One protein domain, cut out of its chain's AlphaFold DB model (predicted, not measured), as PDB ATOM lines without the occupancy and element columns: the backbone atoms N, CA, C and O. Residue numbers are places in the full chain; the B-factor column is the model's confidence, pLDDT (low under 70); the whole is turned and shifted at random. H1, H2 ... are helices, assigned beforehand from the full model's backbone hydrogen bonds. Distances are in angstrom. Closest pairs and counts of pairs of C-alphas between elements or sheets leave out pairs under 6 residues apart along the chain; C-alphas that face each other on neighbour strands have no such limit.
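What this domain is: This is residues 8 to 62 of the 160 residues of the protein "ATP-dependent DNA helicase Q1" of Paramuricea clavata (UniProt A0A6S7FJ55). This is a loose, elongated run with little regular structure: two short helices, H1 and H2, at one end, the longer H3 near H2, and extended stretches making up much of the rest. Residues 20 to 25 stick out, and a tail makes the other end at Asn 62. The 55 printed residues hold H1, H2 and H3 in that order and no named strand, all helix by class though under half are in helices; the radius of gyration of the C-alphas is 12.9 A and the spans are 44 by 25 by 15 A.

How they stand to each other: H1, residues 9 to 12, and H2, residues 14 to 20, meet only through their tight link. H3, residues 36 to 45, is close to H2 but not clearly touching; their closest C-alphas, Ser 15 and Tyr 45, are 5.7 A apart. They run the same way at a shallow tilt of 33 degrees, only just short of steep. H1 and H3 are also close but not clearly touching, the closest C-alphas being Gly 12 and Tyr 45, 6.7 A. Every O i to N i+4 pair of H3 is within hydrogen-bond range; H2 has 0 of 3, but 4 of 4 O i to N i+3 pairs, and H1 is too short for an i+4 pair.

Where its parts are: H1 begins at C-alpha 9 (147.801, 208.329, 265.565) and is 5.3 A long; H2 is 10.6 A long. H3 is 14.4 A long and ends at C-alpha 45 (144.040, 212.533, 255.152).

The domain as a whole: The C-alphas of Ile 20 and Asn 62 are farthest apart, 43.8 A. The printed part has no cut; the link from H2 to H3 is long, 15 residues. Residues 8, 9 and 12 are under pLDDT 70.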
ATOM      1  N   HIS A   8     145.657 204.506 263.648       63.78
ATOM      2  CA  HIS A   8     146.920 204.786 264.328       63.78
ATOM      3  C   HIS A   8     147.150 206.300 264.317       63.78
ATOM      4  O   HIS A   8     147.028 206.923 263.264       63.78
ATOM      5  N   GLU A   9     147.509 206.891 265.457       69.88
ATOM      6  CA  GLU A   9     147.801 208.329 265.565       69.88
ATOM      7  C   GLU A   9     148.817 208.780 264.500       69.88
ATOM      8  O   GLU A   9     148.638 209.809 263.853       69.88
ATOM      9  N   ALA A  10     149.826 207.943 264.236       72.75
ATOM     10  CA  ALA A  10     150.822 208.156 263.190       72.75
ATOM     11  C   ALA A  10     150.211 208.310 261.786       72.75
ATOM     12  O   ALA A  10     150.703 209.102 260.989       72.75
ATOM     13  N   PHE A  11     149.114 207.611 261.483       73.00
ATOM     14  CA  PHE A  11     148.433 207.738 260.196       73.00
ATOM     15  C   PHE A  11     147.772 209.118 260.038       73.00
ATOM     16  O   PHE A  11     147.733 209.666 258.940       73.00
ATOM     17  N   GLY A  12     147.302 209.718 261.136       68.00
ATOM     18  CA  GLY A  12     146.774 211.086 261.137       68.00
ATOM     19  C   GLY A  12     147.827 212.150 260.815       68.00
ATOM     20  O   GLY A  12     147.467 213.211 260.319       68.00
ATOM     21  N   LYS A  13     149.113 211.844 261.033       76.38
ATOM     22  CA  LYS A  13     150.253 212.729 260.735       76.38
ATOM     23  C   LYS A  13     150.777 212.575 259.307       76.38
ATOM     24  O   LYS A  13     151.636 213.335 258.881       76.38
ATOM     25  N   VAL A  14     150.252 211.632 258.518       78.56
ATOM     26  CA  VAL A  14     150.694 211.424 257.126       78.56
ATOM     27  C   VAL A  14     150.420 212.657 256.257       78.56
ATOM     28  O   VAL A  14     151.169 212.917 255.318       78.56
ATOM     29  N   SER A  15     149.419 213.475 256.597       73.69
ATOM     30  CA  SER A  15     149.203 214.774 255.951       73.69
ATOM     31  C   SER A  15     150.389 215.728 256.113       73.69
ATOM     32  O   SER A  15     150.635 216.527 255.217       73.69
ATOM     33  N   GLU A  16     151.138 215.645 257.217       81.69
ATOM     34  CA  GLU A  16     152.307 216.498 257.476       81.69
ATOM     35  C   GLU A  16     153.475 216.149 256.548       81.69
ATOM     36  O   GLU A  16     154.271 217.024 256.210       81.69
ATOM     37  N   LEU A  17     153.542 214.906 256.044       80.44
ATOM     38  CA  LEU A  17     154.555 214.515 255.059       80.44
ATOM     39  C   LEU A  17     154.487 215.402 253.811       80.44
ATOM     40  O   LEU A  17     155.514 215.736 253.231       80.44
ATOM     41  N   ARG A  18     153.287 215.849 253.424       77.94
ATOM     42  CA  ARG A  18     153.102 216.763 252.290       77.94
ATOM     43  C   ARG A  18     153.718 218.142 252.512       77.94
ATOM     44  O   ARG A  18     154.013 218.806 251.530       77.94
ATOM     45  N   SER A  19     153.897 218.563 253.762       80.75
ATOM     46  CA  SER A  19     154.505 219.850 254.106       80.75
ATOM     47  C   SER A  19     156.034 219.815 254.098       80.75
ATOM     48  O   SER A  19     156.646 220.877 254.068       80.75
ATOM     49  N   ILE A  20     156.644 218.625 254.142       85.00
ATOM     50  CA  ILE A  20     158.106 218.456 254.195       85.00
ATOM     51  C   ILE A  20     158.710 217.922 252.891       85.00
ATOM     52  O   ILE A  20     159.916 218.047 252.695       85.00
ATOM     53  N   ILE A  21     157.908 217.309 252.015       86.81
ATOM     54  CA  ILE A  21     158.368 216.859 250.694       86.81
ATOM     55  C   ILE A  21     158.309 218.001 249.678       86.81
ATOM     56  O   ILE A  21     157.495 218.914 249.803       86.81
ATOM     57  N   GLU A  22     159.155 217.922 248.652       87.38
ATOM     58  CA  GLU A  22     159.190 218.902 247.565       87.38
ATOM     59  C   GLU A  22     157.819 219.028 246.886       87.38
ATOM     60  O   GLU A  22     157.140 218.022 246.618       87.38
ATOM     61  N   ASP A  23     157.406 220.268 246.606       82.94
ATOM     62  CA  ASP A  23     156.161 220.506 245.885       82.94
ATOM     63  C   ASP A  23     156.207 219.826 244.509       82.94
ATOM     64  O   ASP A  23     157.227 219.782 243.831       82.94
ATOM     65  N   GLY A  24     155.084 219.237 244.112       82.06
ATOM     66  CA  GLY A  24     155.001 218.415 242.907       82.06
ATOM     67  C   GLY A  24     155.354 216.936 243.096       82.06
ATOM     68  O   GLY A  24     155.067 216.153 242.191       82.06
ATOM     69  N   THR A  25     155.853 216.503 244.264       88.00
ATOM     70  CA  THR A  25     156.126 215.073 244.515       88.00
ATOM     71  C   THR A  25     154.845 214.224 244.374       88.00
ATOM     72  O   THR A  25     153.850 214.459 245.084       88.00
ATOM     73  N   PRO A  26     154.819 213.213 243.483       86.00
ATOM     74  CA  PRO A  26     153.660 212.343 243.315       86.00
ATOM     75  C   PRO A  26     153.480 211.424 244.529       86.00
ATOM     76  O   PRO A  26     154.447 210.939 245.109       86.00
ATOM     77  N   VAL A  27     152.227 211.155 244.912       85.00
ATOM     78  CA  VAL A  27     151.902 210.211 245.997       85.00
ATOM     79  C   VAL A  27     150.900 209.195 245.498       85.00
ATOM     80  O   VAL A  27     149.914 209.539 244.844       85.00
ATOM     81  N   LEU A  28     151.150 207.947 245.869       88.69
ATOM     82  CA  LEU A  28     150.310 206.802 245.582       88.69
ATOM     83  C   LEU A  28     149.756 206.245 246.896       88.69
ATOM     84  O   LEU A  28     150.513 205.925 247.808       88.69
ATOM     85  N   GLY A  29     148.433 206.127 246.987       88.25
ATOM     86  CA  GLY A  29     147.758 205.443 248.089       88.25
ATOM     87  C   GLY A  29     147.281 204.068 247.638       88.25
ATOM     88  O   GLY A  29     146.474 203.979 246.715       88.25
ATOM     89  N   LEU A  30     147.754 203.007 248.292       90.81
ATOM     90  CA  LEU A  30     147.345 201.631 248.009       90.81
ATOM     91  C   LEU A  30     146.496 201.095 249.160       90.81
ATOM     92  O   LEU A  30     146.891 201.159 250.322       90.81
ATOM     93  N   THR A  31     145.323 200.559 248.837       89.88
ATOM     94  CA  THR A  31     144.453 199.877 249.797       89.88
ATOM     95  C   THR A  31     143.729 198.731 249.109       89.88
ATOM     96  O   THR A  31     143.217 198.888 248.001       89.88
ATOM     97  N   ALA A  32     143.696 197.569 249.758       87.88
ATOM     98  CA  ALA A  32     142.950 196.415 249.267       87.88
ATOM     99  C   ALA A  32     141.454 196.515 249.612       87.88
ATOM    100  O   ALA A  32     140.606 196.061 248.847       87.88
ATOM    101  N   THR A  33     141.121 197.125 250.754       85.19
ATOM    102  CA  THR A  33     139.761 197.196 251.296       85.19
ATOM    103  C   THR A  33     139.405 198.640 251.648       85.19
ATOM    104  O   THR A  33     139.720 199.157 252.718       85.19
ATOM    105  N   ALA A  34     138.715 199.324 250.734       85.56
ATOM    106  CA  ALA A  34     138.164 200.646 251.007       85.56
ATOM    107  C   ALA A  34     136.834 200.842 250.282       85.56
ATOM    108  O   ALA A  34     136.760 200.835 249.050       85.56
ATOM    109  N   ASN A  35     135.779 201.052 251.067       87.31
ATOM    110  CA  ASN A  35     134.496 201.491 250.536       87.31
ATOM    111  C   ASN A  35     134.580 202.973 250.084       87.31
ATOM    112  O   ASN A  35     135.568 203.656 250.383       87.31
ATOM    113  N   PRO A  36     133.578 203.499 249.357       87.69
ATOM    114  CA  PRO A  36     133.615 204.872 248.850       87.69
ATOM    115  C   PRO A  36     133.851 205.937 249.932       87.69
ATOM    116  O   PRO A  36     134.634 206.861 249.717       87.69
ATOM    117  N   GLU A  37     133.240 205.779 251.105       88.94
ATOM    118  CA  GLU A  37     133.388 206.704 252.233       88.94
ATOM    119  C   GLU A  37     134.821 206.699 252.793       88.94
ATOM    120  O   GLU A  37     135.446 207.750 252.948       88.94
ATOM    121  N   MET A  38     135.384 205.510 253.034       86.50
ATOM    122  CA  MET A  38     136.764 205.330 253.485       86.50
ATOM    123  C   MET A  38     137.754 205.911 252.480       86.50
ATOM    124  O   MET A  38     138.706 206.568 252.893       86.50
ATOM    125  N   ARG A  39     137.525 205.729 251.172       87.94
ATOM    126  CA  ARG A  39     138.367 206.341 250.131       87.94
ATOM    127  C   ARG A  39     138.341 207.862 250.213       87.94
ATOM    128  O   ARG A  39     139.404 208.472 250.203       87.94
ATOM    129  N   GLY A  40     137.162 208.468 250.367       87.69
ATOM    130  CA  GLY A  40     137.043 209.918 250.548       87.69
ATOM    131  C   GLY A  40     137.816 210.417 251.772       87.69
ATOM    132  O   GLY A  40     138.565 211.392 251.688       87.69
ATOM    133  N   ARG A  41     137.713 209.699 252.897       86.31
ATOM    134  CA  ARG A  41     138.485 210.000 254.114       86.31
ATOM    135  C   ARG A  41     139.991 209.874 253.885       86.31
ATOM    136  O   ARG A  41     140.727 210.779 254.260       86.31
ATOM    137  N   LEU A  42     140.446 208.797 253.245       86.69
ATOM    138  CA  LEU A  42     141.861 208.577 252.928       86.69
ATOM    139  C   LEU A  42     142.413 209.664 252.003       86.69
ATOM    140  O   LEU A  42     143.478 210.201 252.281       86.69
ATOM    141  N   MET A  43     141.684 210.046 250.953       87.25
ATOM    142  CA  MET A  43     142.101 211.134 250.062       87.25
ATOM    143  C   MET A  43     142.273 212.453 250.817       87.25
ATOM    144  O   MET A  43     143.247 213.165 250.579       87.25
ATOM    145  N   LYS A  44     141.373 212.747 251.764       85.50
ATOM    146  CA  LYS A  44     141.481 213.926 252.628       85.50
ATOM    147  C   LYS A  44     142.693 213.844 253.560       85.50
ATOM    148  O   LYS A  44     143.443 214.807 253.639       85.50
ATOM    149  N   TYR A  45     142.903 212.713 254.236       84.25
ATOM    150  CA  TYR A  45     144.040 212.533 255.152       84.25
ATOM    151  C   TYR A  45     145.397 212.548 254.443       84.25
ATOM    152  O   TYR A  45     146.382 212.984 255.019       84.25
ATOM    153  N   LEU A  46     145.456 212.098 253.191       83.62
ATOM    154  CA  LEU A  46     146.677 212.108 252.384       83.62
ATOM    155  C   LEU A  46     146.877 213.427 251.613       83.62
ATOM    156  O   LEU A  46     147.805 213.528 250.805       83.62
ATOM    157  N   CYS A  47     145.993 214.414 251.821       85.19
ATOM    158  CA  CYS A  47     145.953 215.681 251.087       85.19
ATOM    159  C   CYS A  47     146.081 215.470 249.564       85.19
ATOM    160  O   CYS A  47     146.872 216.127 248.885       85.19
ATOM    161  N   MET A  48     145.341 214.494 249.026       86.94
ATOM    162  CA  MET A  48     145.317 214.214 247.591       86.94
ATOM    163  C   MET A  48     144.639 215.370 246.850       86.94
ATOM    164  O   MET A  48     143.601 215.870 247.288       86.94
ATOM    165  N   LYS A  49     145.225 215.802 245.727       83.69
ATOM    166  CA  LYS A  49     144.697 216.918 244.930       83.69
ATOM    167  C   LYS A  49     143.330 216.554 244.333       83.69
ATOM    168  O   LYS A  49     143.048 215.401 244.003       83.69
ATOM    169  N   SER A  50     142.479 217.559 244.153       79.88
ATOM    170  CA  SER A  50     141.237 217.412 243.390       79.88
ATOM    171  C   SER A  50     141.561 216.924 241.974       79.88
ATOM    172  O   SER A  50     142.355 217.554 241.278       79.88
ATOM    173  N   GLY A  51     140.976 215.796 241.564       79.44
ATOM    174  CA  GLY A  51     141.265 215.161 240.274       79.44
ATOM    175  C   GLY A  51     142.315 214.043 240.312       79.44
ATOM    176  O   GLY A  51     142.650 213.511 239.258       79.44
ATOM    177  N   THR A  52     142.818 213.639 241.490       87.50
ATOM    178  CA  THR A  52     143.635 212.418 241.615       87.50
ATOM    179  C   THR A  52     142.906 211.216 241.009       87.50
ATOM    180  O   THR A  52     141.773 210.909 241.389       87.50
ATOM    181  N   ALA A  53     143.575 210.527 240.082       89.56
ATOM    182  CA  ALA A  53     143.055 209.328 239.440       89.56
ATOM    183  C   ALA A  53     142.759 208.238 240.482       89.56
ATOM    184  O   ALA A  53     143.599 207.921 241.325       89.56
ATOM    185  N   GLN A  54     141.562 207.657 240.410       90.25
ATOM    186  CA  GLN A  54     141.149 206.552 241.271       90.25
ATOM    187  C   GLN A  54     141.055 205.279 240.441       90.25
ATOM    188  O   GLN A  54     140.231 205.181 239.535       90.25
ATOM    189  N   ILE A  55     141.882 204.294 240.782       90.81
ATOM    190  CA  ILE A  55     141.822 202.963 240.182       90.81
ATOM    191  C   ILE A  55     141.084 202.058 241.162       90.81
ATOM    192  O   ILE A  55     141.567 201.787 242.261       90.81
ATOM    193  N   VAL A  56     139.891 201.615 240.771       89.69
ATOM    194  CA  VAL A  56     139.062 200.715 241.572       89.69
ATOM    195  C   VAL A  56     138.916 199.409 240.815       89.69
ATOM    196  O   VAL A  56     138.309 199.362 239.749       89.69
ATOM    197  N   VAL A  57     139.464 198.346 241.388       89.94
ATOM    198  CA  VAL A  57     139.312 196.991 240.860       89.94
ATOM    199  C   VAL A  57     138.153 196.319 241.582       89.94
ATOM    200  O   VAL A  57     138.008 196.460 242.798       89.94
ATOM    201  N   SER A  58     137.316 195.595 240.837       86.06
ATOM    202  CA  SER A  58     136.231 194.818 241.435       86.06
ATOM    203  C   SER A  58     136.797 193.822 242.459       86.06
ATOM    204  O   SER A  58     137.732 193.079 242.135       86.06
ATOM    205  N   PRO A  59     136.242 193.761 243.685       86.38
ATOM    206  CA  PRO A  59     136.656 192.773 244.674       86.38
ATOM    207  C   PRO A  59     136.168 191.366 244.315       86.38
ATOM    208  O   PRO A  59     136.588 190.404 244.952       86.38
ATOM    209  N   ASN A  60     135.288 191.230 243.312       88.38
ATOM    210  CA  ASN A  60     134.729 189.945 242.930       88.38
ATOM    211  C   ASN A  60     135.831 188.961 242.506       88.38
ATOM    212  O   ASN A  60     136.792 189.305 241.808       88.38
ATOM    213  N   ARG A  61     135.671 187.715 242.936       89.81
ATOM    214  CA  ARG A  61     136.541 186.588 242.614       89.81
ATOM    215  C   ARG A  61     135.631 185.441 242.211       89.81
ATOM    216  O   ARG A  61     134.953 184.871 243.055       89.81
ATOM    217  N   ASN A  62     135.604 185.116 240.921       90.81
ATOM    218  CA  ASN A  62     134.677 184.115 240.376       90.81
ATOM    219  C   ASN A  62     134.917 182.704 240.942       90.81
ATOM    220  O   ASN A  62     134.027 181.863 240.900       90.81
TER     221      ASN A  62